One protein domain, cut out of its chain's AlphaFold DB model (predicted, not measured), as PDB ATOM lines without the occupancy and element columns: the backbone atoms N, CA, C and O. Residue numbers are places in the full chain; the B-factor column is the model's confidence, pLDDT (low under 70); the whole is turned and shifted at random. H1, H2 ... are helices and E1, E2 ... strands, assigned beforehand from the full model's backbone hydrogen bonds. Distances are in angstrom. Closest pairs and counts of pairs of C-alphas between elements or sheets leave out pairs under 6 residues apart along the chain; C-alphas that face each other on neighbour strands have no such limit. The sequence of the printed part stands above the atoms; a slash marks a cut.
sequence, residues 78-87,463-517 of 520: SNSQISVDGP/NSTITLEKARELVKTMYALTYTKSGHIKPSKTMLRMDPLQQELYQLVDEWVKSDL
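What this domain is: This is residues 78 to 87 and 463 to 517 of the 520 residues of the protein "Transposase IS4 family protein" of Odoribacter splanchnicus (strain ATCC 29572 / DSM 20712 / CIP 104287 / JCM 15291 / NCTC 10825 / 1651/6) (UniProt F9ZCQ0). A small three-stranded sheet makes one end of an elongated, loose model, with two helices at the other end; H2 starts beside H1 and slants away from it, its residues 509 to 517 sticking out as an arm. At the far end of the sheet the tip of the hairpin E2-E3, residues 485 to 490, also sticks out. The printed part has 65 residues, with the named elements in the order E1, H1, E2, E3, H2; the sheet's order is E1, E2, E3, all antiparallel, and the class is mixed, helices and strands. The radius of gyration of the C-alphas is 14.6 A, and they span 46 by 28 by 16 A.

How they stand to each other: E1, residues 82 to 84, is an edge strand and the antiparallel neighbour of E2, residues 479 to 483, at 146 degrees; N 83 and O 480 are within hydrogen-bond range at 2.9 A. E2 and E3, residues 492 to 495, form an antiparallel hairpin at 159 degrees, with N 481 and O 494 at 2.8 A. H1, residues 468 to 477, is only just on the sheet, which it only grazes with residues 475 to 477. H2, residues 500 to 517, touches H1 with residues 501 to 505 alone, at a steep tilt of 67 degrees, opposite ways; the closest C-alphas, of Leu 474 and Gln 502, are 6.0 A apart. H2 is not on the sheet. Every O i to N i+4 pair is within hydrogen-bond range in H2, and 4 of 6 are in H1.

Where its parts are: E1 begins with C-alpha 82 at (-0.742, -66.951, 83.917). H1 is 15.3 A long, E2 13.2 A and E3 10.4 A. H2, 26.0 A long, ends with C-alpha 517 at (-29.912, -55.808, 75.745).

The domain as a whole: The farthest C-alphas, of Asn 463 and Gly 487, are 46.9 A apart. Residues 88 to 462 are not printed; C-alphas 87 and 463 are 21.8 A apart across this cut. No link printed whole is long. Residues 486 to 489 and 516 to 517 have pLDDT under 70.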
ATOM      1  N   SER A  78       6.391 -65.896  86.317       85.31
ATOM      2  CA  SER A  78       6.100 -67.233  86.826       85.31
ATOM      3  C   SER A  78       4.803 -67.783  86.240       85.31
ATOM      4  O   SER A  78       3.872 -67.044  85.923       85.31
ATOM      5  N   ASN A  79       4.678 -69.111  86.191       84.44
ATOM      6  CA  ASN A  79       3.442 -69.767  85.749       84.44
ATOM      7  C   ASN A  79       2.215 -69.351  86.580       84.44
ATOM      8  O   ASN A  79       1.109 -69.324  86.059       84.44
ATOM      9  N   SER A  80       2.397 -68.976  87.851       83.50
ATOM     10  CA  SER A  80       1.318 -68.467  88.711       83.50
ATOM     11  C   SER A  80       0.760 -67.104  88.281       83.50
ATOM     12  O   SER A  80      -0.307 -66.714  88.749       83.50
ATOM     13  N   GLN A  81       1.464 -66.373  87.413       87.75
ATOM     14  CA  GLN A  81       0.986 -65.121  86.825       87.75
ATOM     15  C   GLN A  81       0.122 -65.348  85.584       87.75
ATOM     16  O   GLN A  81      -0.531 -64.408  85.130       87.75
ATOM     17  N   ILE A  82       0.102 -66.568  85.043       90.69
ATOM     18  CA  ILE A  82      -0.742 -66.951  83.917       90.69
ATOM     19  C   ILE A  82      -1.995 -67.631  84.467       90.69
ATOM     20  O   ILE A  82      -1.911 -68.571  85.255       90.69
ATOM     21  N   SER A  83      -3.167 -67.172  84.036       93.56
ATOM     22  CA  SER A  83      -4.448 -67.795  84.369       93.56
ATOM     23  C   SER A  83      -5.264 -68.099  83.120       93.56
ATOM     24  O   SER A  83      -5.118 -67.439  82.095       93.56
ATOM     25  N   VAL A  84      -6.135 -69.100  83.201       95.19
ATOM     26  CA  VAL A  84      -7.132 -69.422  82.179       95.19
ATOM     27  C   VAL A  84      -8.388 -68.607  82.457       95.19
ATOM     28  O   VAL A  84      -9.125 -68.880  83.407       95.19
ATOM     29  N   ASP A  85      -8.646 -67.627  81.600       94.75
ATOM     30  CA  ASP A  85      -9.735 -66.661  81.758       94.75
ATOM     31  C   ASP A  85     -10.833 -66.816  80.704       94.75
ATOM     32  O   ASP A  85     -11.896 -66.212  80.834       94.75
ATOM     33  N   GLY A  86     -10.639 -67.681  79.707       95.81
ATOM     34  CA  GLY A  86     -11.657 -68.009  78.705       95.81
ATOM     35  C   GLY A  86     -13.048 -68.310  79.258       95.81
ATOM     36  O   GLY A  86     -14.018 -67.740  78.758       95.81
ATOM     37  N   PRO A  87     -13.192 -69.172  80.288       96.44
ATOM     38  CA  PRO A  87     -14.504 -69.493  80.838       96.44
ATOM     39  C   PRO A  87     -15.226 -68.254  81.368       96.44
ATOM     40  O   PRO A  87     -16.438 -68.143  81.222       96.44
ATOM     41  N   ASN A 463     -25.066 -68.684  62.499       94.31
ATOM     42  CA  ASN A 463     -24.647 -69.707  61.529       94.31
ATOM     43  C   ASN A 463     -23.151 -70.085  61.652       94.31
ATOM     44  O   ASN A 463     -22.484 -70.350  60.649       94.31
ATOM     45  N   SER A 464     -22.608 -70.097  62.877       94.25
ATOM     46  CA  SER A 464     -21.191 -70.395  63.114       94.25
ATOM     47  C   SER A 464     -20.894 -71.885  62.924       94.25
ATOM     48  O   SER A 464     -21.728 -72.759  63.169       94.25
ATOM     49  N   THR A 465     -19.661 -72.185  62.516       94.56
ATOM     50  CA  THR A 465     -19.148 -73.562  62.416       94.56
ATOM     51  C   THR A 465     -18.664 -74.116  63.761       94.56
ATOM     52  O   THR A 465     -18.391 -75.314  63.882       94.56
ATOM     53  N   ILE A 466     -18.557 -73.266  64.786       95.50
ATOM     54  CA  ILE A 466     -18.129 -73.661  66.126       95.50
ATOM     55  C   ILE A 466     -19.231 -74.509  66.771       95.50
ATOM     56  O   ILE A 466     -20.382 -74.097  66.874       95.50
ATOM     57  N   THR A 467     -18.876 -75.704  67.246       93.06
ATOM     58  CA  THR A 467     -19.779 -76.550  68.041       93.06
ATOM     59  C   THR A 467     -19.692 -76.202  69.526       93.06
ATOM     60  O   THR A 467     -18.683 -75.667  69.991       93.06
ATOM     61  N   LEU A 468     -20.706 -76.574  70.314       90.12
ATOM     62  CA  LEU A 468     -20.690 -76.379  71.770       90.12
ATOM     63  C   LEU A 468     -19.467 -77.035  72.440       90.12
ATOM     64  O   LEU A 468     -18.843 -76.450  73.326       90.12
ATOM     65  N   GLU A 469     -19.107 -78.247  72.016       89.69
ATOM     66  CA  GLU A 469     -17.913 -78.939  72.508       89.69
ATOM     67  C   GLU A 469     -16.643 -78.164  72.145       89.69
ATOM     68  O   GLU A 469     -15.798 -77.919  73.008       89.69
ATOM     69  N   LYS A 470     -16.544 -77.682  70.900       94.25
ATOM     70  CA  LYS A 470     -15.403 -76.877  70.469       94.25
ATOM     71  C   LYS A 470     -15.306 -75.572  71.256       94.25
ATOM     72  O   LYS A 470     -14.206 -75.226  71.679       94.25
ATOM     73  N   ALA A 471     -16.421 -74.894  71.520       95.31
ATOM     74  CA  ALA A 471     -16.455 -73.696  72.357       95.31
ATOM     75  C   ALA A 471     -15.914 -73.974  73.772       95.31
ATOM     76  O   ALA A 471     -15.093 -73.208  74.279       95.31
ATOM     77  N   ARG A 472     -16.295 -75.103  74.389       93.62
ATOM     78  CA  ARG A 472     -15.770 -75.532  75.703       93.62
ATOM     79  C   ARG A 472     -14.271 -75.822  75.687       93.62
ATOM     80  O   ARG A 472     -13.615 -75.580  76.696       93.62
ATOM     81  N   GLU A 473     -13.728 -76.342  74.590       94.69
ATOM     82  CA  GLU A 473     -12.282 -76.556  74.459       94.69
ATOM     83  C   GLU A 473     -11.525 -75.244  74.219       94.69
ATOM     84  O   GLU A 473     -10.508 -75.005  74.867       94.69
ATOM     85  N   LEU A 474     -12.042 -74.357  73.363       96.81
ATOM     86  CA  LEU A 474     -11.403 -73.075  73.037       96.81
ATOM     87  C   LEU A 474     -11.193 -72.198  74.276       96.81
ATOM     88  O   LEU A 474     -10.135 -71.587  74.421       96.81
ATOM     89  N   VAL A 475     -12.169 -72.164  75.190       96.50
ATOM     90  CA  VAL A 475     -12.067 -71.356  76.416       96.50
ATOM     91  C   VAL A 475     -11.001 -71.866  77.387       96.50
ATOM     92  O   VAL A 475     -10.485 -71.085  78.182       96.50
ATOM     93  N   LYS A 476     -10.615 -73.147  77.334       95.12
ATOM     94  CA  LYS A 476      -9.581 -73.703  78.230       95.12
ATOM     95  C   LYS A 476      -8.186 -73.166  77.933       95.12
ATOM     96  O   LYS A 476      -7.314 -73.262  78.791       95.12
ATOM     97  N   THR A 477      -7.981 -72.621  76.738       95.19
ATOM     98  CA  THR A 477      -6.685 -72.130  76.262       95.19
ATOM     99  C   THR A 477      -6.689 -70.626  75.992       95.19
ATOM    100  O   THR A 477      -5.824 -70.124  75.281       95.19
ATOM    101  N   MET A 478      -7.661 -69.887  76.534       95.94
ATOM    102  CA  MET A 478      -7.643 -68.422  76.538       95.94
ATOM    103  C   MET A 478      -7.001 -67.945  77.840       95.94
ATOM    104  O   MET A 478      -7.594 -68.057  78.920       95.94
ATOM    105  N   TYR A 479      -5.784 -67.424  77.734       95.19
ATOM    106  CA  TYR A 479      -4.963 -67.075  78.886       95.19
ATOM    107  C   TYR A 479      -4.945 -65.573  79.166       95.19
ATOM    108  O   TYR A 479      -5.064 -64.748  78.259       95.19
ATOM    109  N   ALA A 480      -4.715 -65.224  80.424       94.19
ATOM    110  CA  ALA A 480      -4.445 -63.873  80.881       94.19
ATOM    111  C   ALA A 480      -3.129 -63.833  81.659       94.19
ATOM    112  O   ALA A 480      -2.807 -64.764  82.394       94.19
ATOM    113  N   LEU A 481      -2.398 -62.729  81.525       92.69
ATOM    114  CA  LEU A 481      -1.184 -62.446  82.278       92.69
ATOM    115  C   LEU A 481      -1.468 -61.405  83.362       92.69
ATOM    116  O   LEU A 481      -1.965 -60.312  83.079       92.69
ATOM    117  N   THR A 482      -1.103 -61.734  84.598       90.44
ATOM    118  CA  THR A 482      -1.152 -60.832  85.749       90.44
ATOM    119  C   THR A 482       0.244 -60.294  86.049       90.44
ATOM    120  O   THR A 482       1.153 -61.047  86.393       90.44
ATOM    121  N   TYR A 483       0.437 -58.982  85.948       86.81
ATOM    122  CA  TYR A 483       1.735 -58.335  86.144       86.81
ATOM    123  C   TYR A 483       1.592 -56.992  86.862       86.81
ATOM    124  O   TYR A 483       0.589 -56.290  86.741       86.81
ATOM    125  N   THR A 484       2.611 -56.607  87.620       81.56
ATOM    126  CA  THR A 484       2.686 -55.298  88.276       81.56
ATOM    127  C   THR A 484       3.488 -54.342  87.406       81.56
ATOM    128  O   THR A 484       4.668 -54.570  87.145       81.56
ATOM    129  N   LYS A 485       2.851 -53.260  86.948       75.31
ATOM    130  CA  LYS A 485       3.544 -52.182  86.231       75.31
ATOM    131  C   LYS A 485       4.496 -51.452  87.181       75.31
ATOM    132  O   LYS A 485       4.174 -51.265  88.354       75.31
ATOM    133  N   SER A 486       5.640 -50.999  86.669       66.31
ATOM    134  CA  SER A 486       6.595 -50.208  87.455       66.31
ATOM    135  C   SER A 486       5.914 -48.951  88.016       66.31
ATOM    136  O   SER A 486       5.268 -48.216  87.273       66.31
ATOM    137  N   GLY A 487       5.997 -48.743  89.333       65.44
ATOM    138  CA  GLY A 487       5.334 -47.635  90.036       65.44
ATOM    139  C   GLY A 487       3.874 -47.878  90.451       65.44
ATOM    140  O   GLY A 487       3.299 -47.029  91.131       65.44
ATOM    141  N   HIS A 488       3.272 -49.023  90.111       67.62
ATOM    142  CA  HIS A 488       1.918 -49.385  90.545       67.62
ATOM    143  C   HIS A 488       1.937 -50.450  91.649       67.62
ATOM    144  O   HIS A 488       2.589 -51.481  91.523       67.62
ATOM    145  N   ILE A 489       1.154 -50.227  92.711       69.75
ATOM    146  CA  ILE A 489       1.001 -51.175  93.832       69.75
ATOM    147  C   ILE A 489       0.047 -52.325  93.464       69.75
ATOM    148  O   ILE A 489       0.197 -53.444  93.947       69.75
ATOM    149  N   LYS A 490      -0.951 -52.063  92.610       79.19
ATOM    150  CA  LYS A 490      -1.957 -53.064  92.233       79.19
ATOM    151  C   LYS A 490      -1.521 -53.849  90.989       79.19
ATOM    152  O   LYS A 490      -1.137 -53.223  89.995       79.19
ATOM    153  N   PRO A 491      -1.625 -55.190  91.004       83.06
ATOM    154  CA  PRO A 491      -1.401 -55.996  89.814       83.06
ATOM    155  C   PRO A 491      -2.450 -55.667  88.745       83.06
ATOM    156  O   PRO A 491      -3.627 -55.468  89.043       83.06
ATOM    157  N   SER A 492      -2.007 -55.591  87.496       86.44
ATOM    158  CA  SER A 492      -2.850 -55.487  86.305       86.44
ATOM    159  C   SER A 492      -3.021 -56.869  85.688       86.44
ATOM    160  O   SER A 492      -2.093 -57.673  85.722       86.44
ATOM    161  N   LYS A 493      -4.186 -57.133  85.094       89.69
ATOM    162  CA  LYS A 493      -4.470 -58.370  84.363       89.69
ATOM    163  C   LYS A 493      -4.773 -58.038  82.907       89.69
ATOM    164  O   LYS A 493      -5.526 -57.105  82.633       89.69
ATOM    165  N   THR A 494      -4.167 -58.756  81.972       91.75
ATOM    166  CA  THR A 494      -4.350 -58.523  80.534       91.75
ATOM    167  C   THR A 494      -4.515 -59.854  79.816       91.75
ATOM    168  O   THR A 494      -3.708 -60.758  80.016       91.75
ATOM    169  N   MET A 495      -5.554 -59.974  78.988       94.25
ATOM    170  CA  MET A 495      -5.746 -61.144  78.129       94.25
ATOM    171  C   MET A 495      -4.615 -61.231  77.106       94.25
ATOM    172  O   MET A 495      -4.252 -60.227  76.490       94.25
ATOM    173  N   LEU A 496      -4.074 -62.431  76.917       93.94
ATOM    174  CA  LEU A 496      -3.213 -62.703  75.775       93.94
ATOM    175  C   LEU A 496      -4.045 -62.673  74.491       93.94
ATOM    176  O   LEU A 496      -5.271 -62.812  74.517       93.94
ATOM    177  N   ARG A 497      -3.371 -62.457  73.359       94.62
ATOM    178  CA  ARG A 497      -4.038 -62.407  72.058       94.62
ATOM    179  C   ARG A 497      -4.704 -63.755  71.777       94.62
ATOM    180  O   ARG A 497      -4.047 -64.786  71.855       94.62
ATOM    181  N   MET A 498      -5.994 -63.708  71.469       94.62
ATOM    182  CA  MET A 498      -6.788 -64.881  71.122       94.62
ATOM    183  C   MET A 498      -6.439 -65.373  69.715       94.62
ATOM    184  O   MET A 498      -6.209 -64.567  68.807       94.62
ATOM    185  N   ASP A 499      -6.457 -66.689  69.533       94.88
ATOM    186  CA  ASP A 499      -6.391 -67.315  68.212       94.88
ATOM    187  C   ASP A 499      -7.657 -66.991  67.392       94.88
ATOM    188  O   ASP A 499      -8.686 -66.645  67.977       94.88
ATOM    189  N   PRO A 500      -7.658 -67.145  66.051       96.44
ATOM    190  CA  PRO A 500      -8.791 -66.740  65.211       96.44
ATOM    191  C   PRO A 500     -10.154 -67.288  65.665       96.44
ATOM    192  O   PRO A 500     -11.100 -66.522  65.813       96.44
ATOM    193  N   LEU A 501     -10.241 -68.586  65.987       96.31
ATOM    194  CA  LEU A 501     -11.487 -69.203  66.472       96.31
ATOM    195  C   LEU A 501     -11.883 -68.742  67.885       96.31
ATOM    196  O   LEU A 501     -13.063 -68.691  68.218       96.31
ATOM    197  N   GLN A 502     -10.904 -68.431  68.738       97.38
ATOM    198  CA  GLN A 502     -11.159 -67.889  70.074       97.38
ATOM    199  C   GLN A 502     -11.711 -66.459  69.977       97.38
ATOM    200  O   GLN A 502     -12.652 -66.117  70.691       97.38
ATOM    201  N   GLN A 503     -11.145 -65.658  69.071       96.94
ATOM    202  CA  GLN A 503     -11.581 -64.298  68.788       96.94
ATOM    203  C   GLN A 503     -12.990 -64.277  68.181       96.94
ATOM    204  O   GLN A 503     -13.811 -63.485  68.638       96.94
ATOM    205  N   GLU A 504     -13.283 -65.164  67.220       97.12
ATOM    206  CA  GLU A 504     -14.630 -65.350  66.657       97.12
ATOM    207  C   GLU A 504     -15.636 -65.666  67.771       97.12
ATOM    208  O   GLU A 504     -16.611 -64.940  67.945       97.12
ATOM    209  N   LEU A 505     -15.367 -66.690  68.592       97.69
ATOM    210  CA  LEU A 505     -16.248 -67.072  69.699       97.69
ATOM    211  C   LEU A 505     -16.499 -65.913  70.675       97.69
ATOM    212  O   LEU A 505     -17.632 -65.691  71.100       97.69
ATOM    213  N   TYR A 506     -15.446 -65.183  71.043       96.88
ATOM    214  CA  TYR A 506     -15.558 -64.038  71.942       96.88
ATOM    215  C   TYR A 506     -16.421 -62.921  71.340       96.88
ATOM    216  O   TYR A 506     -17.261 -62.364  72.045       96.88
ATOM    217  N   GLN A 507     -16.242 -62.612  70.053       96.50
ATOM    218  CA  GLN A 507     -17.021 -61.587  69.355       96.50
ATOM    219  C   GLN A 507     -18.493 -61.972  69.246       96.50
ATOM    220  O   GLN A 507     -19.341 -61.170  69.621       96.50
ATOM    221  N   LEU A 508     -18.794 -63.212  68.848       96.81
ATOM    222  CA  LEU A 508     -20.175 -63.695  68.765       96.81
ATOM    223  C   LEU A 508     -20.907 -63.566  70.108       96.81
ATOM    224  O   LEU A 508     -22.065 -63.161  70.152       96.81
ATOM    225  N   VAL A 509     -20.227 -63.871  71.218       96.69
ATOM    226  CA  VAL A 509     -20.782 -63.717  72.574       96.69
ATOM    227  C   VAL A 509     -20.942 -62.260  72.976       96.69
ATOM    228  O   VAL A 509     -21.967 -61.904  73.555       96.69
ATOM    229  N   ASP A 510     -19.969 -61.404  72.675       94.56
ATOM    230  CA  ASP A 510     -20.076 -59.967  72.939       94.56
ATOM    231  C   ASP A 510     -21.248 -59.332  72.176       94.56
ATOM    232  O   ASP A 510     -22.004 -58.550  72.751       94.56
ATOM    233  N   GLU A 511     -21.431 -59.698  70.910       94.38
ATOM    234  CA  GLU A 511     -22.517 -59.211  70.059       94.38
ATOM    235  C   GLU A 511     -23.880 -59.734  70.511       94.38
ATOM    236  O   GLU A 511     -24.809 -58.940  70.641       94.38
ATOM    237  N   TRP A 512     -23.991 -61.028  70.822       93.19
ATOM    238  CA  TRP A 512     -25.230 -61.643  71.307       93.19
ATOM    239  C   TRP A 512     -25.743 -60.999  72.595       93.19
ATOM    240  O   TRP A 512     -26.917 -60.657  72.711       93.19
ATOM    241  N   VAL A 513     -24.852 -60.785  73.566       90.25
ATOM    242  CA  VAL A 513     -25.234 -60.157  74.837       90.25
ATOM    243  C   VAL A 513     -25.658 -58.700  74.624       90.25
ATOM    244  O   VAL A 513     -26.565 -58.222  75.301       90.25
ATOM    245  N   LYS A 514     -25.036 -57.983  73.680       87.12
ATOM    246  CA  LYS A 514     -25.387 -56.590  73.361       87.12
ATOM    247  C   LYS A 514     -26.689 -56.462  72.574       87.12
ATOM    248  O   LYS A 514     -27.432 -55.517  72.822       87.12
ATOM    249  N   SER A 515     -26.955 -57.362  71.628       79.69
ATOM    250  CA  SER A 515     -28.144 -57.294  70.773       79.69
ATOM    251  C   SER A 515     -29.429 -57.538  71.563       79.69
ATOM    252  O   SER A 515     -30.409 -56.827  71.361       79.69
ATOM    253  N   ASP A 516     -29.407 -58.469  72.514       66.25
ATOM    254  CA  ASP A 516     -30.571 -58.776  73.349       66.25
ATOM    255  C   ASP A 516     -30.819 -57.697  74.427       66.25
ATOM    256  O   ASP A 516     -31.960 -57.401  74.768       66.25
ATOM    257  N   LEU A 517     -29.770 -57.005  74.896       57.25
ATOM    258  CA  LEU A 517     -29.912 -55.808  75.745       57.25
ATOM    259  C   LEU A 517     -30.439 -54.576  74.984       57.25
ATOM    260  O   LEU A 517     -30.931 -53.647  75.617       57.25
TER     261      LEU A 517